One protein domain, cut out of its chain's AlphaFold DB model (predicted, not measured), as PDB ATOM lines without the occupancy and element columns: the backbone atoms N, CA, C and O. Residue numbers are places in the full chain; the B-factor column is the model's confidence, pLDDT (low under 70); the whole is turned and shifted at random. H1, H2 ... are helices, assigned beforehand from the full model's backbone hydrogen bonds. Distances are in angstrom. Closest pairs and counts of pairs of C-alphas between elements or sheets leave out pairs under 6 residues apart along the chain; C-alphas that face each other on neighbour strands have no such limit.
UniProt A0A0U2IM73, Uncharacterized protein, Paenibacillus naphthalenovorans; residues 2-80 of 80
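Overview. This is residues 2 to 80 of the 80 residues of an uncharacterized protein of Paenibacillus naphthalenovorans (UniProt A0A0U2IM73). Four helices are strung along the chain as a loose, open frame with an empty middle: the short H1 leads into H2 as one side, the long H3 makes the base, and the link of residues 58 to 67 with H4 makes the other side. No helix packs on another. The printed part has 79 residues with four named helices, in the order H1, H2, H3, H4, and no named strand; the class is all helix. The whole is extended, with a radius of gyration of the C-alphas of 18.3 A and spans of 49 by 35 by 29 A.

Arrangement. H1, residues 2 to 7, and H2, residues 9 to 24, are near each other, with 5 pairs of C-alphas within 10 A, and meet only through their tight link, His 8. H3, residues 35 to 57, is apart from H1 and from H2. H4, residues 68 to 78, is apart from H1, H2 and H3. In H1, H2, H3 and H4 every O i to N i+4 pair is within hydrogen-bond range.

Along the chain. H1 begins at C-alpha 2 (-38.780, -44.741, -19.789). H2 is 22.8 A from first to last C-alpha. H3, the longest helix with 23 residues, begins at C-alpha 35 (-54.268, -37.780, -54.630) and measures 32.6 A. H4 measures 15.7 A and ends at C-alpha 78 (-27.986, -22.257, -44.726).

Size, cuts and confidence. The two C-alphas farthest apart are those of Leu 24 and Lys 80, at 53.7 A. The printed part has no cut. The links H2 to H3 and H3 to H4 are short, with 10 residues each. Residues 2 to 31 and 62 to 80 are among those that stand free. The mean pLDDT of the printed part is 76.2; residues 2 to 6, 59 to 72 and 77 to 80 are under 70.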
ATOM      1  N   ILE A   2     -37.539 -45.370 -20.293       66.12
ATOM      2  CA  ILE A   2     -38.780 -44.741 -19.789       66.12
ATOM      3  C   ILE A   2     -39.079 -43.388 -20.471       66.12
ATOM      4  O   ILE A   2     -40.212 -43.145 -20.879       66.12
ATOM      5  N   ASP A   3     -38.066 -42.545 -20.704       66.19
ATOM      6  CA  ASP A   3     -38.256 -41.265 -21.415       66.19
ATOM      7  C   ASP A   3     -38.578 -41.436 -22.905       66.19
ATOM      8  O   ASP A   3     -39.307 -40.637 -23.486       66.19
ATOM      9  N   HIS A   4     -38.091 -42.516 -23.521       68.50
ATOM     10  CA  HIS A   4     -38.412 -42.860 -24.907       68.50
ATOM     11  C   HIS A   4     -39.874 -43.312 -25.028       68.50
ATOM     12  O   HIS A   4     -40.595 -42.870 -25.920       68.50
ATOM     13  N   LEU A   5     -40.337 -44.134 -24.080       65.25
ATOM     14  CA  LEU A   5     -41.737 -44.542 -23.970       65.25
ATOM     15  C   LEU A   5     -42.664 -43.349 -23.732       65.25
ATOM     16  O   LEU A   5     -43.705 -43.272 -24.368       65.25
ATOM     17  N   LYS A   6     -42.281 -42.381 -22.888       65.50
ATOM     18  CA  LYS A   6     -43.073 -41.155 -22.697       65.50
ATOM     19  C   LYS A   6     -43.119 -40.294 -23.958       65.50
ATOM     20  O   LYS A   6     -44.201 -39.862 -24.351       65.50
ATOM     21  N   LYS A   7     -41.974 -40.089 -24.619       73.12
ATOM     22  CA  LYS A   7     -41.867 -39.256 -25.829       73.12
ATOM     23  C   LYS A   7     -42.615 -39.842 -27.032       73.12
ATOM     24  O   LYS A   7     -43.125 -39.083 -27.848       73.12
ATOM     25  N   HIS A   8     -42.715 -41.168 -27.115       76.50
ATOM     26  CA  HIS A   8     -43.405 -41.882 -28.196       76.50
ATOM     27  C   HIS A   8     -44.700 -42.576 -27.741       76.50
ATOM     28  O   HIS A   8     -45.245 -43.402 -28.468       76.50
ATOM     29  N   SER A   9     -45.218 -42.227 -26.561       74.31
ATOM     30  CA  SER A   9     -46.394 -42.853 -25.931       74.31
ATOM     31  C   SER A   9     -47.622 -42.861 -26.837       74.31
ATOM     32  O   SER A   9     -48.282 -43.885 -26.973       74.31
ATOM     33  N   LEU A  10     -47.875 -41.753 -27.532       75.69
ATOM     34  CA  LEU A  10     -48.986 -41.616 -28.472       75.69
ATOM     35  C   LEU A  10     -48.884 -42.611 -29.641       75.69
ATOM     36  O   LEU A  10     -49.889 -43.162 -30.078       75.69
ATOM     37  N   LEU A  11     -47.663 -42.905 -30.092       80.81
ATOM     38  CA  LEU A  11     -47.397 -43.864 -31.163       80.81
ATOM     39  C   LEU A  11     -47.662 -45.302 -30.695       80.81
ATOM     40  O   LEU A  11     -48.232 -46.093 -31.440       80.81
ATOM     41  N   TYR A  12     -47.337 -45.615 -29.437       78.94
ATOM     42  CA  TYR A  12     -47.673 -46.903 -28.826       78.94
ATOM     43  C   TYR A  12     -49.177 -47.077 -28.609       78.94
ATOM     44  O   TYR A  12     -49.699 -48.152 -28.884       78.94
ATOM     45  N   VAL A  13     -49.885 -46.034 -28.169       83.31
ATOM     46  CA  VAL A  13     -51.347 -46.084 -28.001       83.31
ATOM     47  C   VAL A  13     -52.032 -46.341 -29.343       83.31
ATOM     48  O   VAL A  13     -52.852 -47.250 -29.442       83.31
ATOM     49  N   ILE A  14     -51.649 -45.606 -30.391       85.06
ATOM     50  CA  ILE A  14     -52.171 -45.837 -31.745       85.06
ATOM     51  C   ILE A  14     -51.807 -47.244 -32.229       85.06
ATOM     52  O   ILE A  14     -52.668 -47.944 -32.751       85.06
ATOM     53  N   GLY A  15     -50.567 -47.690 -32.010       85.44
ATOM     54  CA  GLY A  15     -50.122 -49.028 -32.394       85.44
ATOM     55  C   GLY A  15     -50.941 -50.143 -31.740       85.44
ATOM     56  O   GLY A  15     -51.377 -51.058 -32.430       85.44
ATOM     57  N   ILE A  16     -51.213 -50.046 -30.435       86.06
ATOM     58  CA  ILE A  16     -52.038 -51.026 -29.711       86.06
ATOM     59  C   ILE A  16     -53.462 -51.051 -30.271       86.06
ATOM     60  O   ILE A  16     -53.994 -52.130 -30.514       86.06
ATOM     61  N   ILE A  17     -54.061 -49.883 -30.526       84.69
ATOM     62  CA  ILE A  17     -55.400 -49.792 -31.123       84.69
ATOM     63  C   ILE A  17     -55.410 -50.474 -32.496       84.69
ATOM     64  O   ILE A  17     -56.244 -51.341 -32.735       84.69
ATOM     65  N   VAL A  18     -54.452 -50.156 -33.368       84.62
ATOM     66  CA  VAL A  18     -54.360 -50.754 -34.711       84.62
ATOM     67  C   VAL A  18     -54.218 -52.277 -34.641       84.62
ATOM     68  O   VAL A  18     -54.889 -52.979 -35.390       84.62
ATOM     69  N   VAL A  19     -53.402 -52.801 -33.722       85.44
ATOM     70  CA  VAL A  19     -53.229 -54.253 -33.549       85.44
ATOM     71  C   VAL A  19     -54.520 -54.917 -33.070       85.44
ATOM     72  O   VAL A  19     -54.918 -55.939 -33.622       85.44
ATOM     73  N   VAL A  20     -55.205 -54.338 -32.079       86.25
ATOM     74  CA  VAL A  20     -56.470 -54.887 -31.560       86.25
ATOM     75  C   VAL A  20     -57.548 -54.893 -32.645       86.25
ATOM     76  O   VAL A  20     -58.216 -55.908 -32.837       86.25
ATOM     77  N   PHE A  21     -57.688 -53.796 -33.393       84.19
ATOM     78  CA  PHE A  21     -58.639 -53.721 -34.502       84.19
ATOM     79  C   PHE A  21     -58.273 -54.672 -35.647       84.19
ATOM     80  O   PHE A  21     -59.172 -55.292 -36.204       84.19
ATOM     81  N   GLY A  22     -56.985 -54.857 -35.950       84.38
ATOM     82  CA  GLY A  22     -56.536 -55.804 -36.973       84.38
ATOM     83  C   GLY A  22     -56.823 -57.269 -36.626       84.38
ATOM     84  O   GLY A  22     -57.122 -58.054 -37.518       84.38
ATOM     85  N   VAL A  23     -56.781 -57.643 -35.341       86.19
ATOM     86  CA  VAL A  23     -57.127 -59.009 -34.896       86.19
ATOM     87  C   VAL A  23     -58.643 -59.228 -34.861       86.19
ATOM     88  O   VAL A  23     -59.108 -60.312 -35.201       86.19
ATOM     89  N   LEU A  24     -59.419 -58.219 -34.453       86.19
ATOM     90  CA  LEU A  24     -60.882 -58.322 -34.367       86.19
ATOM     91  C   LEU A  24     -61.578 -58.193 -35.729       86.19
ATOM     92  O   LEU A  24     -62.640 -58.780 -35.921       86.19
ATOM     93  N   PHE A  25     -60.991 -57.444 -36.662       83.06
ATOM     94  CA  PHE A  25     -61.540 -57.177 -37.993       83.06
ATOM     95  C   PHE A  25     -60.470 -57.414 -39.071       83.06
ATOM     96  O   PHE A  25     -59.980 -56.458 -39.677       83.06
ATOM     97  N   PRO A  26     -60.091 -58.681 -39.323       79.44
ATOM     98  CA  PRO A  26     -59.026 -59.017 -40.270       79.44
ATOM     99  C   PRO A  26     -59.363 -58.649 -41.723       79.44
ATOM    100  O   PRO A  26     -58.457 -58.407 -42.515       79.44
ATOM    101  N   ASP A  27     -60.650 -58.555 -42.060       79.25
ATOM    102  CA  ASP A  27     -61.124 -58.239 -43.414       79.25
ATOM    103  C   ASP A  27     -61.259 -56.730 -43.673       79.25
ATOM    104  O   ASP A  27     -61.765 -56.310 -44.716       79.25
ATOM    105  N   PHE A  28     -60.839 -55.886 -42.727       74.88
ATOM    106  CA  PHE A  28     -60.936 -54.442 -42.884       74.88
ATOM    107  C   PHE A  28     -59.871 -53.939 -43.869       74.88
ATOM    108  O   PHE A  28     -58.692 -53.818 -43.534       74.88
ATOM    109  N   SER A  29     -60.284 -53.623 -45.095       72.75
ATOM    110  CA  SER A  29     -59.436 -52.963 -46.084       72.75
ATOM    111  C   SER A  29     -59.543 -51.443 -45.953       72.75
ATOM    112  O   SER A  29     -60.625 -50.869 -45.842       72.75
ATOM    113  N   ILE A  30     -58.396 -50.765 -45.968       75.88
ATOM    114  CA  ILE A  30     -58.348 -49.306 -46.084       75.88
ATOM    115  C   ILE A  30     -58.088 -48.989 -47.551       75.88
ATOM    116  O   ILE A  30     -56.977 -49.166 -48.051       75.88
ATOM    117  N   GLU A  31     -59.116 -48.517 -48.241       78.94
ATOM    118  CA  GLU A  31     -59.000 -48.088 -49.629       78.94
ATOM    119  C   GLU A  31     -58.544 -46.624 -49.674       78.94
ATOM    120  O   GLU A  31     -59.211 -45.713 -49.181       78.94
ATOM    121  N   ILE A  32     -57.359 -46.393 -50.241       76.69
ATOM    122  CA  ILE A  32     -56.804 -45.051 -50.415       76.69
ATOM    123  C   ILE A  32     -57.168 -44.582 -51.821       76.69
ATOM    124  O   ILE A  32     -56.755 -45.193 -52.804       76.69
ATOM    125  N   TYR A  33     -57.903 -43.476 -51.920       84.56
ATOM    126  CA  TYR A  33     -58.356 -42.920 -53.196       84.56
ATOM    127  C   TYR A  33     -57.747 -41.550 -53.508       84.56
ATOM    128  O   TYR A  33     -57.282 -40.815 -52.632       84.56
ATOM    129  N   GLY A  34     -57.779 -41.193 -54.795       83.81
ATOM    130  CA  GLY A  34     -57.420 -39.863 -55.283       83.81
ATOM    131  C   GLY A  34     -55.936 -39.531 -55.116       83.81
ATOM    132  O   GLY A  34     -55.062 -40.348 -55.397       83.81
ATOM    133  N   GLY A  35     -55.639 -38.303 -54.684       83.19
ATOM    134  CA  GLY A  35     -54.268 -37.780 -54.630       83.19
ATOM    135  C   GLY A  35     -53.322 -38.559 -53.707       83.19
ATOM    136  O   GLY A  35     -52.137 -38.674 -54.009       83.19
ATOM    137  N   LEU A  36     -53.836 -39.149 -52.622       81.00
ATOM    138  CA  LEU A  36     -53.032 -39.962 -51.701       81.00
ATOM    139  C   LEU A  36     -52.598 -41.292 -52.329       81.00
ATOM    140  O   LEU A  36     -51.472 -41.728 -52.102       81.00
ATOM    141  N   ALA A  37     -53.449 -41.896 -53.163       82.00
ATOM    142  CA  ALA A  37     -53.109 -43.113 -53.895       82.00
ATOM    143  C   ALA A  37     -51.967 -42.844 -54.883       82.00
ATOM    144  O   ALA A  37     -50.961 -43.550 -54.893       82.00
ATOM    145  N   TRP A  38     -52.074 -41.754 -55.648       84.81
ATOM    146  CA  TRP A  38     -51.024 -41.327 -56.573       84.81
ATOM    147  C   TRP A  38     -49.710 -41.003 -55.863       84.81
ATOM    148  O   TRP A  38     -48.645 -41.381 -56.345       84.81
ATOM    149  N   LEU A  39     -49.764 -40.372 -54.688       85.44
ATOM    150  CA  LEU A  39     -48.574 -40.093 -53.887       85.44
ATOM    151  C   LEU A  39     -47.898 -41.394 -53.419       85.44
ATOM    152  O   LEU A  39     -46.677 -41.525 -53.535       85.44
ATOM    153  N   ALA A  40     -48.670 -42.382 -52.958       81.50
ATOM    154  CA  ALA A  40     -48.151 -43.698 -52.578       81.50
ATOM    155  C   ALA A  40     -47.509 -44.439 -53.771       81.50
ATOM    156  O   ALA A  40     -46.427 -45.019 -53.651       81.50
ATOM    157  N   VAL A  41     -48.123 -44.360 -54.953       85.88
ATOM    158  CA  VAL A  41     -47.568 -44.935 -56.190       85.88
ATOM    159  C   VAL A  41     -46.262 -44.241 -56.592       85.88
ATOM    160  O   VAL A  41     -45.287 -44.905 -56.931       85.88
ATOM    161  N   ILE A  42     -46.195 -42.911 -56.527       89.06
ATOM    162  CA  ILE A  42     -44.976 -42.169 -56.882       89.06
ATOM    163  C   ILE A  42     -43.848 -42.486 -55.895       89.06
ATOM    164  O   ILE A  42     -42.729 -42.790 -56.304       89.06
ATOM    165  N   THR A  43     -44.139 -42.453 -54.594       87.44
ATOM    166  CA  THR A  43     -43.143 -42.724 -53.547       87.44
ATOM    167  C   THR A  43     -42.608 -44.150 -53.612       87.44
ATOM    168  O   THR A  43     -41.394 -44.331 -53.549       87.44
ATOM    169  N   SER A  44     -43.468 -45.152 -53.812       87.38
ATOM    170  CA  SER A  44     -43.029 -46.545 -53.984       87.38
ATOM    171  C   SER A  44     -42.138 -46.734 -55.215       87.38
ATOM    172  O   SER A  44     -41.090 -47.369 -55.105       87.38
ATOM    173  N   ASN A  45     -42.476 -46.121 -56.354       88.69
ATOM    174  CA  ASN A  45     -41.637 -46.176 -57.557       88.69
ATOM    175  C   ASN A  45     -40.274 -45.498 -57.356       88.69
ATOM    176  O   ASN A  45     -39.246 -46.056 -57.735       88.69
ATOM    177  N   VAL A  46     -40.240 -44.317 -56.728       88.44
ATOM    178  CA  VAL A  46     -38.988 -43.593 -56.449       88.44
ATOM    179  C   VAL A  46     -38.095 -44.386 -55.495       88.44
ATOM    180  O   VAL A  46     -36.897 -44.519 -55.745       88.44
ATOM    181  N   VAL A  47     -38.661 -44.951 -54.426       87.31
ATOM    182  CA  VAL A  47     -37.909 -45.791 -53.483       87.31
ATOM    183  C   VAL A  47     -37.401 -47.061 -54.168       87.31
ATOM    184  O   VAL A  47     -36.242 -47.422 -53.973       87.31
ATOM    185  N   GLY A  48     -38.213 -47.698 -55.016       86.12
ATOM    186  CA  GLY A  48     -37.805 -48.867 -55.798       86.12
ATOM    187  C   GLY A  48     -36.632 -48.568 -56.734       86.12
ATOM    188  O   GLY A  48     -35.641 -49.295 -56.735       86.12
ATOM    189  N   LEU A  49     -36.687 -47.452 -57.467       87.19
ATOM    190  CA  LEU A  49     -35.584 -47.005 -58.322       87.19
ATOM    191  C   LEU A  49     -34.312 -46.713 -57.521       87.19
ATOM    192  O   LEU A  49     -33.229 -47.118 -57.939       87.19
ATOM    193  N   LEU A  50     -34.430 -46.058 -56.363       83.31
ATOM    194  CA  LEU A  50     -33.293 -45.803 -55.477       83.31
ATOM    195  C   LEU A  50     -32.680 -47.102 -54.949       83.31
ATOM    196  O   LEU A  50     -31.460 -47.216 -54.915       83.31
ATOM    197  N   MET A  51     -33.495 -48.097 -54.589       83.75
ATOM    198  CA  MET A  51     -33.004 -49.412 -54.173       83.75
ATOM    199  C   MET A  51     -32.249 -50.123 -55.295       83.75
ATOM    200  O   MET A  51     -31.146 -50.616 -55.062       83.75
ATOM    201  N   VAL A  52     -32.800 -50.141 -56.512       86.88
ATOM    202  CA  VAL A  52     -32.135 -50.731 -57.685       86.88
ATOM    203  C   VAL A  52     -30.825 -50.000 -57.980       86.88
ATOM    204  O   VAL A  52     -29.793 -50.636 -58.172       86.88
ATOM    205  N   TYR A  53     -30.837 -48.668 -57.946       83.44
ATOM    206  CA  TYR A  53     -29.648 -47.851 -58.157       83.44
ATOM    207  C   TYR A  53     -28.569 -48.120 -57.099       83.44
ATOM    208  O   TYR A  53     -27.413 -48.360 -57.441       83.44
ATOM    209  N   CYS A  54     -28.940 -48.156 -55.819       84.56
ATOM    210  CA  CYS A  54     -28.024 -48.502 -54.737       84.56
ATOM    211  C   CYS A  54     -27.477 -49.928 -54.874       84.56
ATOM    212  O   CYS A  54     -26.294 -50.137 -54.615       84.56
ATOM    213  N   GLY A  55     -28.289 -50.883 -55.337       82.56
ATOM    214  CA  GLY A  55     -27.849 -52.249 -55.617       82.56
ATOM    215  C   GLY A  55     -26.840 -52.345 -56.766       82.56
ATOM    216  O   GLY A  55     -25.871 -53.090 -56.657       82.56
ATOM    217  N   ILE A  56     -27.026 -51.570 -57.841       85.88
ATOM    218  CA  ILE A  56     -26.131 -51.570 -59.013       85.88
ATOM    219  C   ILE A  56     -24.817 -50.837 -58.718       85.88
ATOM    220  O   ILE A  56     -23.748 -51.309 -59.092       85.88
ATOM    221  N   PHE A  57     -24.883 -49.683 -58.050       83.06
ATOM    222  CA  PHE A  57     -23.726 -48.807 -57.834       83.06
ATOM    223  C   PHE A  57     -23.072 -48.971 -56.452       83.06
ATOM    224  O   PHE A  57     -22.152 -48.226 -56.121       83.06
ATOM    225  N   GLY A  58     -23.518 -49.938 -55.641       74.56
ATOM    226  CA  GLY A  58     -22.939 -50.231 -54.323       74.56
ATOM    227  C   GLY A  58     -23.186 -49.141 -53.271       74.56
ATOM    228  O   GLY A  58     -22.372 -48.949 -52.370       74.56
ATOM    229  N   GLY A  59     -24.288 -48.398 -53.389       68.69
ATOM    230  CA  GLY A  59     -24.636 -47.310 -52.477       68.69
ATOM    231  C   GLY A  59     -25.315 -47.798 -51.196       68.69
ATOM    232  O   GLY A  59     -26.145 -48.703 -51.220       68.69
ATOM    233  N   THR A  60     -25.022 -47.157 -50.066       66.00
ATOM    234  CA  THR A  60     -25.734 -47.385 -48.801       66.00
ATOM    235  C   THR A  60     -26.836 -46.347 -48.620       66.00
ATOM    236  O   THR A  60     -26.555 -45.148 -48.587       66.00
ATOM    237  N   ILE A  61     -28.084 -46.787 -48.450       62.00
ATOM    238  CA  ILE A  61     -29.193 -45.886 -48.113       62.00
ATOM    239  C   ILE A  61     -29.178 -45.655 -46.598       62.00
ATOM    240  O   ILE A  61     -29.618 -46.507 -45.827       62.00
ATOM    241  N   SER A  62     -28.666 -44.507 -46.152       63.41
ATOM    242  CA  SER A  62     -28.787 -44.094 -44.752       63.41
ATOM    243  C   SER A  62     -30.078 -43.300 -44.554       63.41
ATOM    244  O   SER A  62     -30.186 -42.153 -44.994       63.41
ATOM    245  N   TYR A  63     -31.054 -43.886 -43.866       55.97
ATOM    246  CA  TYR A  63     -32.236 -43.154 -43.424       55.97
ATOM    247  C   TYR A  63     -31.917 -42.402 -42.131       55.97
ATOM    248  O   TYR A  63     -31.923 -42.973 -41.044       55.97
ATOM    249  N   THR A  64     -31.651 -41.102 -42.240       55.06
ATOM    250  CA  THR A  64     -31.614 -40.221 -41.069       55.06
ATOM    251  C   THR A  64     -33.052 -39.910 -40.655       55.06
ATOM    252  O   THR A  64     -33.803 -39.287 -41.400       55.06
ATOM    253  N   SER A  65     -33.445 -40.335 -39.452       54.12
ATOM    254  CA  SER A  65     -34.786 -40.129 -38.875       54.12
ATOM    255  C   SER A  65     -35.042 -38.690 -38.405       54.12
ATOM    256  O   SER A  65     -35.986 -38.436 -37.654       54.12
ATOM    257  N   GLU A  66     -34.193 -37.735 -38.793       54.84
ATOM    258  CA  GLU A  66     -34.468 -36.325 -38.549       54.84
ATOM    259  C   GLU A  66     -35.701 -35.963 -39.373       54.84
ATOM    260  O   GLU A  66     -35.657 -35.925 -40.600       54.84
ATOM    261  N   GLY A  67     -36.831 -35.774 -38.688       52.59
ATOM    262  CA  GLY A  67     -38.100 -35.471 -39.338       52.59
ATOM    263  C   GLY A  67     -37.993 -34.302 -40.326       52.59
ATOM    264  O   GLY A  67     -37.052 -33.510 -40.304       52.59
ATOM    265  N   LEU A  68     -39.005 -34.145 -41.178       59.62
ATOM    266  CA  LEU A  68     -39.031 -33.077 -42.187       59.62
ATOM    267  C   LEU A  68     -38.735 -31.680 -41.598       59.62
ATOM    268  O   LEU A  68     -38.072 -30.860 -42.227       59.62
ATOM    269  N   ILE A  69     -39.196 -31.431 -40.367       64.62
ATOM    270  CA  ILE A  69     -39.101 -30.145 -39.664       64.62
ATOM    271  C   ILE A  69     -37.639 -29.718 -39.393       64.62
ATOM    272  O   ILE A  69     -37.260 -28.623 -39.819       64.62
ATOM    273  N   PRO A  70     -36.783 -30.508 -38.709       69.06
ATOM    274  CA  PRO A  70     -35.376 -30.146 -38.518       69.06
ATOM    275  C   PRO A  70     -34.588 -30.020 -39.830       69.06
ATOM    276  O   PRO A  70     -33.732 -29.137 -39.933       69.06
ATOM    277  N   THR A  71     -34.910 -30.824 -40.846       69.12
ATOM    278  CA  THR A  71     -34.238 -30.797 -42.157       69.12
ATOM    279  C   THR A  71     -34.553 -29.514 -42.935       69.12
ATOM    280  O   THR A  71     -33.635 -28.839 -43.406       69.12
ATOM    281  N   LEU A  72     -35.823 -29.092 -42.960       67.62
ATOM    282  CA  LEU A  72     -36.251 -27.795 -43.506       67.62
ATOM    283  C   LEU A  72     -35.616 -26.619 -42.758       67.62
ATOM    284  O   LEU A  72     -35.148 -25.661 -43.376       67.62
ATOM    285  N   ARG A  73     -35.533 -26.703 -41.424       70.81
ATOM    286  CA  ARG A  73     -34.916 -25.658 -40.594       70.81
ATOM    287  C   ARG A  73     -33.427 -25.486 -40.895       70.81
ATOM    288  O   ARG A  73     -32.944 -24.357 -40.893       70.81
ATOM    289  N   ARG A  74     -32.697 -26.575 -41.161       74.69
ATOM    290  CA  ARG A  74     -31.283 -26.510 -41.575       74.69
ATOM    291  C   ARG A  74     -31.118 -25.904 -42.963       74.69
ATOM    292  O   ARG A  74     -30.228 -25.080 -43.138       74.69
ATOM    293  N   TRP A  75     -31.983 -26.259 -43.911       73.38
ATOM    294  CA  TRP A  75     -31.967 -25.684 -45.259       73.38
ATOM    295  C   TRP A  75     -32.218 -24.171 -45.247       73.38
ATOM    296  O   TRP A  75     -31.417 -23.414 -45.791       73.38
ATOM    297  N   LEU A  76     -33.251 -23.716 -44.532       71.44
ATOM    298  CA  LEU A  76     -33.563 -22.288 -44.377       71.44
ATOM    299  C   LEU A  76     -32.438 -21.500 -43.697       71.44
ATOM    300  O   LEU A  76     -32.194 -20.348 -44.042       71.44
ATOM    301  N   LYS A  77     -31.729 -22.110 -42.740       65.75
ATOM    302  CA  LYS A  77     -30.633 -21.449 -42.019       65.75
ATOM    303  C   LYS A  77     -29.331 -21.376 -42.826       65.75
ATOM    304  O   LYS A  77     -28.498 -20.540 -42.515       65.75
ATOM    305  N   LYS A  78     -29.159 -22.238 -43.834       60.25
ATOM    306  CA  LYS A  78     -27.986 -22.257 -44.726       60.25
ATOM    307  C   LYS A  78     -28.099 -21.249 -45.881       60.25
ATOM    308  O   LYS A  78     -27.111 -20.994 -46.554       60.25
ATOM    309  N   SER A  79     -29.294 -20.696 -46.107       55.03
ATOM    310  CA  SER A  79     -29.585 -19.693 -47.142       55.03
ATOM    311  C   SER A  79     -29.417 -18.239 -46.662       55.03
ATOM    312  O   SER A  79     -29.833 -17.321 -47.368       55.03
ATOM    313  N   LYS A  80     -28.859 -18.025 -45.465       48.34
ATOM    314  CA  LYS A  80     -28.567 -16.715 -44.874       48.34
ATOM    315  C   LYS A  80     -27.073 -16.618 -44.598       48.34
ATOM    316  O   LYS A  80     -26.537 -15.507 -44.774       48.34
TER     317      LYS A  80